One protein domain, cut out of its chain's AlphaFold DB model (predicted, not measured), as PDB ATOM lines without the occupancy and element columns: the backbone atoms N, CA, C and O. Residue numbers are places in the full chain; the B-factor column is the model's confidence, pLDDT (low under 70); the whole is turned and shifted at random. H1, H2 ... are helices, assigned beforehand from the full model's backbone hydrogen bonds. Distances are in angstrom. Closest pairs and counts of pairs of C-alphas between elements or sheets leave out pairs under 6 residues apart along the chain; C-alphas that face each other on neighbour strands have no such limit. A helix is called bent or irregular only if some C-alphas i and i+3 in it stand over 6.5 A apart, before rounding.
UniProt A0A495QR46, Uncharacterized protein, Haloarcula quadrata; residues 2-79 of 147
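This is residues 2 to 79 of the 147 residues of an uncharacterized protein of Haloarcula quadrata (UniProt A0A495QR46). Two long helices, H1 and H2, run in nearly opposite directions as the well separated arms of a wide, open U, with empty space between them and the linking residues 30 to 35 across its closed end. At the far end of H2 the chain folds back, and the short helix H3 runs alongside the last part of H2. The printed part has 78 residues with three named helices, in the order H1, H2, H3, and no named strand; the class is all helix. The whole is extended, with a radius of gyration of the C-alphas of 18.1 A, and its flat outline spans 55 by 33 by 18 A.

Find C-alpha 2 at (40.082, 88.107, 25.288); from there H1, residues 2 to 29, runs 41.6 A to C-alpha 29. H1 is irregular, but only just: C-alphas 24 and 27 are 6.8 A apart. Next look at C-alpha 36 at (6.431, 82.070, 59.292), where H2, residues 36 to 65, begins its 42.3 A. H2 is neither bent nor irregular, but only just: C-alphas 57 and 60 are 6.4 A apart. H3, residues 72 to 79, ends at C-alpha 79, at (23.952, 106.670, 45.573).

H1 is apart from H2 and from H3. H2 and H3 are close but not clearly touching; their closest C-alphas, those of Gly 62 and Met 74, are 6.4 A apart. These two run opposite ways at a shallow tilt of 12 degrees. In H3 every O i to N i+4 pair is within hydrogen-bond range; in H1 21 of 24 are, and in H2 23 of 26.

The two C-alphas farthest apart, those of Asp 32 and Gly 68, are 55.0 A apart. Residues 2 to 57 stand free. The printed part has no cut, and both links are short. The mean pLDDT of the printed part is 87.7; look at residues 66 to 70 for the values under 70.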
ATOM      1  N   ILE A   2      40.442  87.859  23.872       84.94
ATOM      2  CA  ILE A   2      40.082  88.107  25.288       84.94
ATOM      3  C   ILE A   2      38.617  88.554  25.493       84.94
ATOM      4  O   ILE A   2      37.936  88.043  26.375       84.94
ATOM      5  N   LEU A   3      38.102  89.450  24.640       88.38
ATOM      6  CA  LEU A   3      36.731  89.968  24.755       88.38
ATOM      7  C   LEU A   3      35.662  88.865  24.658       88.38
ATOM      8  O   LEU A   3      34.749  88.820  25.475       88.38
ATOM      9  N   VAL A   4      35.798  87.954  23.688       91.31
ATOM     10  CA  VAL A   4      34.855  86.838  23.496       91.31
ATOM     11  C   VAL A   4      34.885  85.899  24.703       91.31
ATOM     12  O   VAL A   4      33.834  85.461  25.157       91.31
ATOM     13  N   SER A   5      36.068  85.649  25.274       92.44
ATOM     14  CA  SER A   5      36.207  84.858  26.499       92.44
ATOM     15  C   SER A   5      35.515  85.512  27.696       92.44
ATOM     16  O   SER A   5      34.815  84.827  28.428       92.44
ATOM     17  N   HIS A   6      35.666  86.825  27.903       94.50
ATOM     18  CA  HIS A   6      35.041  87.523  29.035       94.50
ATOM     19  C   HIS A   6      33.520  87.592  28.911       94.50
ATOM     20  O   HIS A   6      32.816  87.298  29.872       94.50
ATOM     21  N   ILE A   7      33.011  87.909  27.719       95.81
ATOM     22  CA  ILE A   7      31.569  87.897  27.456       95.81
ATOM     23  C   ILE A   7      31.013  86.481  27.654       95.81
ATOM     24  O   ILE A   7      29.982  86.320  28.300       95.81
ATOM     25  N   GLY A   8      31.720  85.454  27.171       95.81
ATOM     26  CA  GLY A   8      31.354  84.057  27.394       95.81
ATOM     27  C   GLY A   8      31.312  83.683  28.878       95.81
ATOM     28  O   GLY A   8      30.360  83.043  29.311       95.81
ATOM     29  N   LEU A   9      32.291  84.127  29.674       95.69
ATOM     30  CA  LEU A   9      32.310  83.890  31.121       95.69
ATOM     31  C   LEU A   9      31.136  84.561  31.835       95.69
ATOM     32  O   LEU A   9      30.461  83.895  32.613       95.69
ATOM     33  N   VAL A  10      30.854  85.839  31.560       95.19
ATOM     34  CA  VAL A  10      29.716  86.549  32.172       95.19
ATOM     35  C   VAL A  10      28.389  85.919  31.750       95.19
ATOM     36  O   VAL A  10      27.497  85.761  32.580       95.19
ATOM     37  N   PHE A  11      28.268  85.496  30.489       96.38
ATOM     38  CA  PHE A  11      27.083  84.802  29.991       96.38
ATOM     39  C   PHE A  11      26.855  83.470  30.712       96.38
ATOM     40  O   PHE A  11      25.757  83.218  31.199       96.38
ATOM     41  N   VAL A  12      27.890  82.630  30.822       97.44
ATOM     42  CA  VAL A  12      27.786  81.336  31.510       97.44
ATOM     43  C   VAL A  12      27.548  81.531  33.008       97.44
ATOM     44  O   VAL A  12      26.689  80.855  33.565       97.44
ATOM     45  N   ALA A  13      28.243  82.471  33.654       96.50
ATOM     46  CA  ALA A  13      28.020  82.797  35.060       96.50
ATOM     47  C   ALA A  13      26.574  83.252  35.307       96.50
ATOM     48  O   ALA A  13      25.903  82.696  36.173       96.50
ATOM     49  N   GLY A  14      26.060  84.185  34.497       96.62
ATOM     50  CA  GLY A  14      24.674  84.645  34.583       96.62
ATOM     51  C   GLY A  14      23.657  83.535  34.306       96.62
ATOM     52  O   GLY A  14      22.657  83.435  35.013       96.62
ATOM     53  N   LEU A  15      23.928  82.656  33.334       97.25
ATOM     54  CA  LEU A  15      23.084  81.496  33.038       97.25
ATOM     55  C   LEU A  15      23.029  80.527  34.223       97.25
ATOM     56  O   LEU A  15      21.949  80.080  34.601       97.25
ATOM     57  N   VAL A  16      24.176  80.231  34.837       97.69
ATOM     58  CA  VAL A  16      24.248  79.381  36.031       97.69
ATOM     59  C   VAL A  16      23.497  80.021  37.195       97.69
ATOM     60  O   VAL A  16      22.737  79.324  37.862       97.69
ATOM     61  N   THR A  17      23.635  81.333  37.418       95.19
ATOM     62  CA  THR A  17      22.865  82.054  38.444       95.19
ATOM     63  C   THR A  17      21.362  81.971  38.181       95.19
ATOM     64  O   THR A  17      20.614  81.632  39.092       95.19
ATOM     65  N   ALA A  18      20.914  82.200  36.944       95.88
ATOM     66  CA  ALA A  18      19.500  82.114  36.583       95.88
ATOM     67  C   ALA A  18      18.935  80.698  36.799       95.88
ATOM     68  O   ALA A  18      17.848  80.542  37.359       95.88
ATOM     69  N   VAL A  19      19.694  79.662  36.420       97.31
ATOM     70  CA  VAL A  19      19.332  78.263  36.694       97.31
ATOM     71  C   VAL A  19      19.296  78.001  38.197       97.31
ATOM     72  O   VAL A  19      18.344  77.392  38.666       97.31
ATOM     73  N   ALA A  20      20.267  78.486  38.974       95.62
ATOM     74  CA  ALA A  20      20.284  78.322  40.426       95.62
ATOM     75  C   ALA A  20      19.071  78.985  41.104       95.62
ATOM     76  O   ALA A  20      18.468  78.378  41.986       95.62
ATOM     77  N   THR A  21      18.660  80.181  40.665       93.00
ATOM     78  CA  THR A  21      17.437  80.845  41.146       93.00
ATOM     79  C   THR A  21      16.184  80.047  40.787       93.00
ATOM     80  O   THR A  21      15.329  79.835  41.644       93.00
ATOM     81  N   GLY A  22      16.092  79.545  39.550       92.12
ATOM     82  CA  GLY A  22      14.984  78.687  39.124       92.12
ATOM     83  C   GLY A  22      14.921  77.366  39.900       92.12
ATOM     84  O   GLY A  22      13.853  76.968  40.353       92.12
ATOM     85  N   LEU A  23      16.068  76.717  40.127       94.88
ATOM     86  CA  LEU A  23      16.178  75.510  40.951       94.88
ATOM     87  C   LEU A  23      15.800  75.785  42.412       94.88
ATOM     88  O   LEU A  23      15.143  74.956  43.036       94.88
ATOM     89  N   GLY A  24      16.161  76.954  42.948       88.81
ATOM     90  CA  GLY A  24      15.762  77.394  44.287       88.81
ATOM     91  C   GLY A  24      14.249  77.573  44.450       88.81
ATOM     92  O   GLY A  24      13.741  77.416  45.558       88.81
ATOM     93  N   ALA A  25      13.520  77.830  43.359       90.94
ATOM     94  CA  ALA A  25      12.061  77.926  43.361       90.94
ATOM     95  C   ALA A  25      11.353  76.556  43.326       90.94
ATOM     96  O   ALA A  25      10.204  76.459  43.741       90.94
ATOM     97  N   ILE A  26      12.019  75.480  42.885       92.75
ATOM     98  CA  ILE A  26      11.444  74.120  42.815       92.75
ATOM     99  C   ILE A  26      10.807  73.650  44.135       92.75
ATOM    100  O   ILE A  26       9.664  73.193  44.088       92.75
ATOM    101  N   PRO A  27      11.469  73.733  45.307       84.75
ATOM    102  CA  PRO A  27      10.865  73.276  46.560       84.75
ATOM    103  C   PRO A  27       9.563  74.009  46.919       84.75
ATOM    104  O   PRO A  27       8.722  73.415  47.586       84.75
ATOM    105  N   PHE A  28       9.349  75.242  46.440       84.88
ATOM    106  CA  PHE A  28       8.107  75.989  46.677       84.88
ATOM    107  C   PHE A  28       6.885  75.393  45.963       84.88
ATOM    108  O   PHE A  28       5.768  75.684  46.368       84.88
ATOM    109  N   PHE A  29       7.062  74.535  44.950       85.56
ATOM    110  CA  PHE A  29       5.944  73.858  44.274       85.56
ATOM    111  C   PHE A  29       5.447  72.600  44.998       85.56
ATOM    112  O   PHE A  29       4.354  72.128  44.704       85.56
ATOM    113  N   PHE A  30       6.250  72.022  45.896       84.19
ATOM    114  CA  PHE A  30       5.921  70.766  46.586       84.19
ATOM    115  C   PHE A  30       5.464  70.969  48.034       84.19
ATOM    116  O   PHE A  30       5.036  70.015  48.678       84.19
ATOM    117  N   ILE A  31       5.613  72.182  48.564       82.56
ATOM    118  CA  ILE A  31       5.348  72.517  49.961       82.56
ATOM    119  C   ILE A  31       4.236  73.565  49.973       82.56
ATOM    120  O   ILE A  31       4.474  74.713  49.612       82.56
ATOM    121  N   ASP A  32       3.036  73.162  50.392       70.00
ATOM    122  CA  ASP A  32       1.855  74.038  50.414       70.00
ATOM    123  C   ASP A  32       1.859  75.034  51.590       70.00
ATOM    124  O   ASP A  32       1.277  76.111  51.495       70.00
ATOM    125  N   GLU A  33       2.547  74.718  52.696       72.12
ATOM    126  CA  GLU A  33       2.571  75.554  53.904       72.12
ATOM    127  C   GLU A  33       4.004  75.779  54.407       72.12
ATOM    128  O   GLU A  33       4.615  74.934  55.068       72.12
ATOM    129  N   PHE A  34       4.547  76.967  54.131       73.31
ATOM    130  CA  PHE A  34       5.767  77.449  54.775       73.31
ATOM    131  C   PHE A  34       5.400  78.180  56.065       73.31
ATOM    132  O   PHE A  34       4.734  79.211  56.031       73.31
ATOM    133  N   SER A  35       5.855  77.672  57.215       80.75
ATOM    134  CA  SER A  35       5.649  78.391  58.479       80.75
ATOM    135  C   SER A  35       6.403  79.724  58.486       80.75
ATOM    136  O   SER A  35       7.508  79.826  57.944       80.75
ATOM    137  N   ASP A  36       5.855  80.721  59.185       83.88
ATOM    138  CA  ASP A  36       6.431  82.070  59.292       83.88
ATOM    139  C   ASP A  36       7.917  82.067  59.679       83.88
ATOM    140  O   ASP A  36       8.705  82.887  59.212       83.88
ATOM    141  N   ARG A  37       8.337  81.087  60.488       87.19
ATOM    142  CA  ARG A  37       9.727  80.921  60.942       87.19
ATOM    143  C   ARG A  37      10.691  80.633  59.788       87.19
ATOM    144  O   ARG A  37      11.811  81.138  59.808       87.19
ATOM    145  N   TRP A  38      10.274  79.844  58.795       88.94
ATOM    146  CA  TRP A  38      11.089  79.557  57.610       88.94
ATOM    147  C   TRP A  38      11.159  80.752  56.674       88.94
ATOM    148  O   TRP A  38      12.244  81.060  56.191       88.94
ATOM    149  N   ASN A  39      10.049  81.467  56.483       88.19
ATOM    150  CA  ASN A  39      10.056  82.698  55.700       88.19
ATOM    151  C   ASN A  39      11.043  83.699  56.309       88.19
ATOM    152  O   ASN A  39      11.964  84.143  55.628       88.19
ATOM    153  N   VAL A  40      10.941  83.976  57.612       92.38
ATOM    154  CA  VAL A  40      11.875  84.874  58.313       92.38
ATOM    155  C   VAL A  40      13.329  84.403  58.178       92.38
ATOM    156  O   VAL A  40      14.215  85.224  57.941       92.38
ATOM    157  N   ALA A  41      13.592  83.095  58.266       93.19
ATOM    158  CA  ALA A  41      14.934  82.551  58.064       93.19
ATOM    159  C   ALA A  41      15.451  82.769  56.630       93.19
ATOM    160  O   ALA A  41      16.597  83.178  56.458       93.19
ATOM    161  N   LEU A  42      14.622  82.549  55.606       91.06
ATOM    162  CA  LEU A  42      14.985  82.748  54.198       91.06
ATOM    163  C   LEU A  42      15.257  84.225  53.884       91.06
ATOM    164  O   LEU A  42      16.303  84.541  53.318       91.06
ATOM    165  N   TRP A  43      14.374  85.132  54.312       92.00
ATOM    166  CA  TRP A  43      14.567  86.583  54.181       92.00
ATOM    167  C   TRP A  43      15.821  87.062  54.934       92.00
ATOM    168  O   TRP A  43      16.586  87.894  54.432       92.00
ATOM    169  N   GLY A  44      16.089  86.493  56.113       95.00
ATOM    170  CA  GLY A  44      17.297  86.758  56.893       95.00
ATOM    171  C   GLY A  44      18.578  86.284  56.200       95.00
ATOM    172  O   GLY A  44      19.551  87.031  56.120       95.00
ATOM    173  N   ILE A  45      18.584  85.069  55.646       96.12
ATOM    174  CA  ILE A  45      19.737  84.531  54.906       96.12
ATOM    175  C   ILE A  45      19.988  85.351  53.638       96.12
ATOM    176  O   ILE A  45      21.135  85.707  53.361       96.12
ATOM    177  N   ALA A  46      18.934  85.685  52.890       93.50
ATOM    178  CA  ALA A  46      19.039  86.479  51.671       93.50
ATOM    179  C   ALA A  46      19.657  87.858  51.948       93.50
ATOM    180  O   ALA A  46      20.660  88.225  51.331       93.50
ATOM    181  N   SER A  47      19.113  88.589  52.928       95.62
ATOM    182  CA  SER A  47      19.663  89.890  53.328       95.62
ATOM    183  C   SER A  47      21.099  89.773  53.854       95.62
ATOM    184  O   SER A  47      21.957  90.567  53.468       95.62
ATOM    185  N   GLY A  48      21.405  88.745  54.652       94.94
ATOM    186  CA  GLY A  48      22.748  88.503  55.181       94.94
ATOM    187  C   GLY A  48      23.805  88.277  54.096       94.94
ATOM    188  O   GLY A  48      24.854  88.924  54.117       94.94
ATOM    189  N   ILE A  49      23.531  87.405  53.119       95.25
ATOM    190  CA  ILE A  49      24.459  87.130  52.008       95.25
ATOM    191  C   ILE A  49      24.661  88.384  51.150       95.25
ATOM    192  O   ILE A  49      25.791  88.681  50.761       95.25
ATOM    193  N   MET A  50      23.600  89.154  50.897       94.19
ATOM    194  CA  MET A  50      23.684  90.373  50.090       94.19
ATOM    195  C   MET A  50      24.532  91.465  50.765       94.19
ATOM    196  O   MET A  50      25.362  92.101  50.107       94.19
ATOM    197  N   VAL A  51      24.400  91.640  52.087       94.75
ATOM    198  CA  VAL A  51      25.248  92.559  52.871       94.75
ATOM    199  C   VAL A  51      26.701  92.079  52.903       94.75
ATOM    200  O   VAL A  51      27.610  92.879  52.681       94.75
ATOM    201  N   ALA A  52      26.939  90.781  53.116       94.69
ATOM    202  CA  ALA A  52      28.286  90.212  53.115       94.69
ATOM    203  C   ALA A  52      28.987  90.386  51.756       94.69
ATOM    204  O   ALA A  52      30.136  90.822  51.709       94.69
ATOM    205  N   ALA A  53      28.289  90.117  50.648       92.75
ATOM    206  CA  ALA A  53      28.813  90.323  49.300       92.75
ATOM    207  C   ALA A  53      29.141  91.800  49.032       92.75
ATOM    208  O   ALA A  53      30.187  92.114  48.467       92.75
ATOM    209  N   SER A  54      28.287  92.715  49.495       91.69
ATOM    210  CA  SER A  54      28.511  94.157  49.345       91.69
ATOM    211  C   SER A  54      29.736  94.639  50.130       91.69
ATOM    212  O   SER A  54      30.552  95.398  49.607       91.69
ATOM    213  N   LEU A  55      29.911  94.178  51.372       89.94
ATOM    214  CA  LEU A  55      31.002  94.633  52.236       89.94
ATOM    215  C   LEU A  55      32.351  93.993  51.892       89.94
ATOM    216  O   LEU A  55      33.356  94.694  51.796       89.94
ATOM    217  N   PHE A  56      32.384  92.675  51.689       87.56
ATOM    218  CA  PHE A  56      33.635  91.956  51.441       87.56
ATOM    219  C   PHE A  56      33.999  91.880  49.960       87.56
ATOM    220  O   PHE A  56      35.181  91.929  49.636       87.56
ATOM    221  N   GLY A  57      33.007  91.783  49.069       87.12
ATOM    222  CA  GLY A  57      33.234  91.715  47.626       87.12
ATOM    223  C   GLY A  57      33.435  93.088  46.989       87.12
ATOM    224  O   GLY A  57      34.358  93.266  46.210       87.12
ATOM    225  N   LEU A  58      32.605  94.079  47.335       85.75
ATOM    226  CA  LEU A  58      32.577  95.354  46.603       85.75
ATOM    227  C   LEU A  58      33.306  96.504  47.310       85.75
ATOM    228  O   LEU A  58      34.033  97.246  46.654       85.75
ATOM    229  N   ILE A  59      33.145  96.682  48.627       84.25
ATOM    230  CA  ILE A  59      33.764  97.824  49.338       84.25
ATOM    231  C   ILE A  59      35.296  97.718  49.353       84.25
ATOM    232  O   ILE A  59      35.981  98.713  49.112       84.25
ATOM    233  N   GLY A  60      35.842  96.520  49.589       80.12
ATOM    234  CA  GLY A  60      37.290  96.287  49.566       80.12
ATOM    235  C   GLY A  60      37.911  96.589  48.200       80.12
ATOM    236  O   GLY A  60      38.873  97.352  48.111       80.12
ATOM    237  N   GLU A  61      37.323  96.058  47.127       82.06
ATOM    238  CA  GLU A  61      37.781  96.296  45.753       82.06
ATOM    239  C   GLU A  61      37.580  97.758  45.316       82.06
ATOM    240  O   GLU A  61      38.467  98.353  44.702       82.06
ATOM    241  N   GLY A  62      36.459  98.379  45.697       76.44
ATOM    242  CA  GLY A  62      36.140  99.769  45.358       76.44
ATOM    243  C   GLY A  62      37.104 100.789  45.973       76.44
ATOM    244  O   GLY A  62      37.468 101.776  45.325       76.44
ATOM    245  N   LEU A  63      37.582 100.531  47.196       78.25
ATOM    246  CA  LEU A  63      38.596 101.364  47.849       78.25
ATOM    247  C   LEU A  63      39.975 101.201  47.200       78.25
ATOM    248  O   LEU A  63      40.669 102.197  47.000       78.25
ATOM    249  N   GLN A  64      40.353  99.977  46.816       76.56
ATOM    250  CA  GLN A  64      41.612  99.723  46.102       76.56
ATOM    251  C   GLN A  64      41.630 100.402  44.727       76.56
ATOM    252  O   GLN A  64      42.633 101.002  44.343       76.56
ATOM    253  N   TYR A  65      40.503 100.385  44.012       71.50
ATOM    254  CA  TYR A  65      40.376 101.030  42.703       71.50
ATOM    255  C   TYR A  65      40.481 102.566  42.772       71.50
ATOM    256  O   TYR A  65      40.836 103.209  41.786       71.50
ATOM    257  N   THR A  66      40.227 103.167  43.941       69.38
ATOM    258  CA  THR A  66      40.250 104.628  44.135       69.38
ATOM    259  C   THR A  66      41.497 105.136  44.876       69.38
ATOM    260  O   THR A  66      41.533 106.279  45.328       69.38
ATOM    261  N   ALA A  67      42.565 104.339  44.973       61.97
ATOM    262  CA  ALA A  67      43.778 104.683  45.731       61.97
ATOM    263  C   ALA A  67      44.498 105.992  45.301       61.97
ATOM    264  O   ALA A  67      45.438 106.417  45.967       61.97
ATOM    265  N   GLY A  68      44.068 106.651  44.216       62.97
ATOM    266  CA  GLY A  68      44.620 107.917  43.717       62.97
ATOM    267  C   GLY A  68      43.772 109.183  43.937       62.97
ATOM    268  O   GLY A  68      44.199 110.246  43.489       62.97
ATOM    269  N   GLY A  69      42.593 109.129  44.576       66.88
ATOM    270  CA  GLY A  69      41.732 110.316  44.729       66.88
ATOM    271  C   GLY A  69      40.473 110.112  45.580       66.88
ATOM    272  O   GLY A  69      40.304 109.083  46.226       66.88
ATOM    273  N   LEU A  70      39.576 111.107  45.596       68.25
ATOM    274  CA  LEU A  70      38.276 110.968  46.268       68.25
ATOM    275  C   LEU A  70      37.444 109.858  45.589       68.25
ATOM    276  O   LEU A  70      37.359 109.853  44.358       68.25
ATOM    277  N   PRO A  71      36.776 108.964  46.349       79.69
ATOM    278  CA  PRO A  71      35.957 107.858  45.831       79.69
ATOM    279  C   PRO A  71      34.615 108.319  45.261       79.69
ATOM    280  O   PRO A  71      33.575 107.709  45.486       79.69
ATOM    281  N   THR A  72      34.629 109.396  44.481       81.06
ATOM    282  CA  THR A  72      33.445 110.033  43.908       81.06
ATOM    283  C   THR A  72      32.677 109.083  42.993       81.06
ATOM    284  O   THR A  72      31.453 109.083  43.022       81.06
ATOM    285  N   LEU A  73      33.367 108.232  42.220       83.31
ATOM    286  CA  LEU A  73      32.709 107.233  41.367       83.31
ATOM    287  C   LEU A  73      32.070 106.104  42.183       83.31
ATOM    288  O   LEU A  73      30.967 105.679  41.860       83.31
ATOM    289  N   MET A  74      32.722 105.654  43.259       85.88
ATOM    290  CA  MET A  74      32.172 104.629  44.149       85.88
ATOM    291  C   MET A  74      30.937 105.159  44.891       85.88
ATOM    292  O   MET A  74      29.892 104.515  44.895       85.88
ATOM    293  N   ILE A  75      31.038 106.361  45.466       87.50
ATOM    294  CA  ILE A  75      29.930 107.037  46.150       87.50
ATOM    295  C   ILE A  75      28.804 107.335  45.156       87.50
ATOM    296  O   ILE A  75      27.644 107.078  45.452       87.50
ATOM    297  N   GLY A  76      29.139 107.825  43.960       90.75
ATOM    298  CA  GLY A  76      28.179 108.081  42.892       90.75
ATOM    299  C   GLY A  76      27.444 106.812  42.464       90.75
ATOM    300  O   GLY A  76      26.220 106.831  42.364       90.75
ATOM    301  N   GLY A  77      28.158 105.700  42.279       89.38
ATOM    302  CA  GLY A  77      27.573 104.396  41.964       89.38
ATOM    303  C   GLY A  77      26.664 103.872  43.076       89.38
ATOM    304  O   GLY A  77      25.551 103.441  42.793       89.38
ATOM    305  N   LEU A  78      27.088 103.990  44.339       90.94
ATOM    306  CA  LEU A  78      26.281 103.605  45.499       90.94
ATOM    307  C   LEU A  78      24.992 104.433  45.592       90.94
ATOM    308  O   LEU A  78      23.905 103.868  45.682       90.94
ATOM    309  N   LEU A  79      25.102 105.764  45.526       94.44
ATOM    310  CA  LEU A  79      23.952 106.670  45.573       94.44
ATOM    311  C   LEU A  79      23.005 106.436  44.395       94.44
ATOM    312  O   LEU A  79      21.794 106.425  44.584       94.44
TER     313      LEU A  79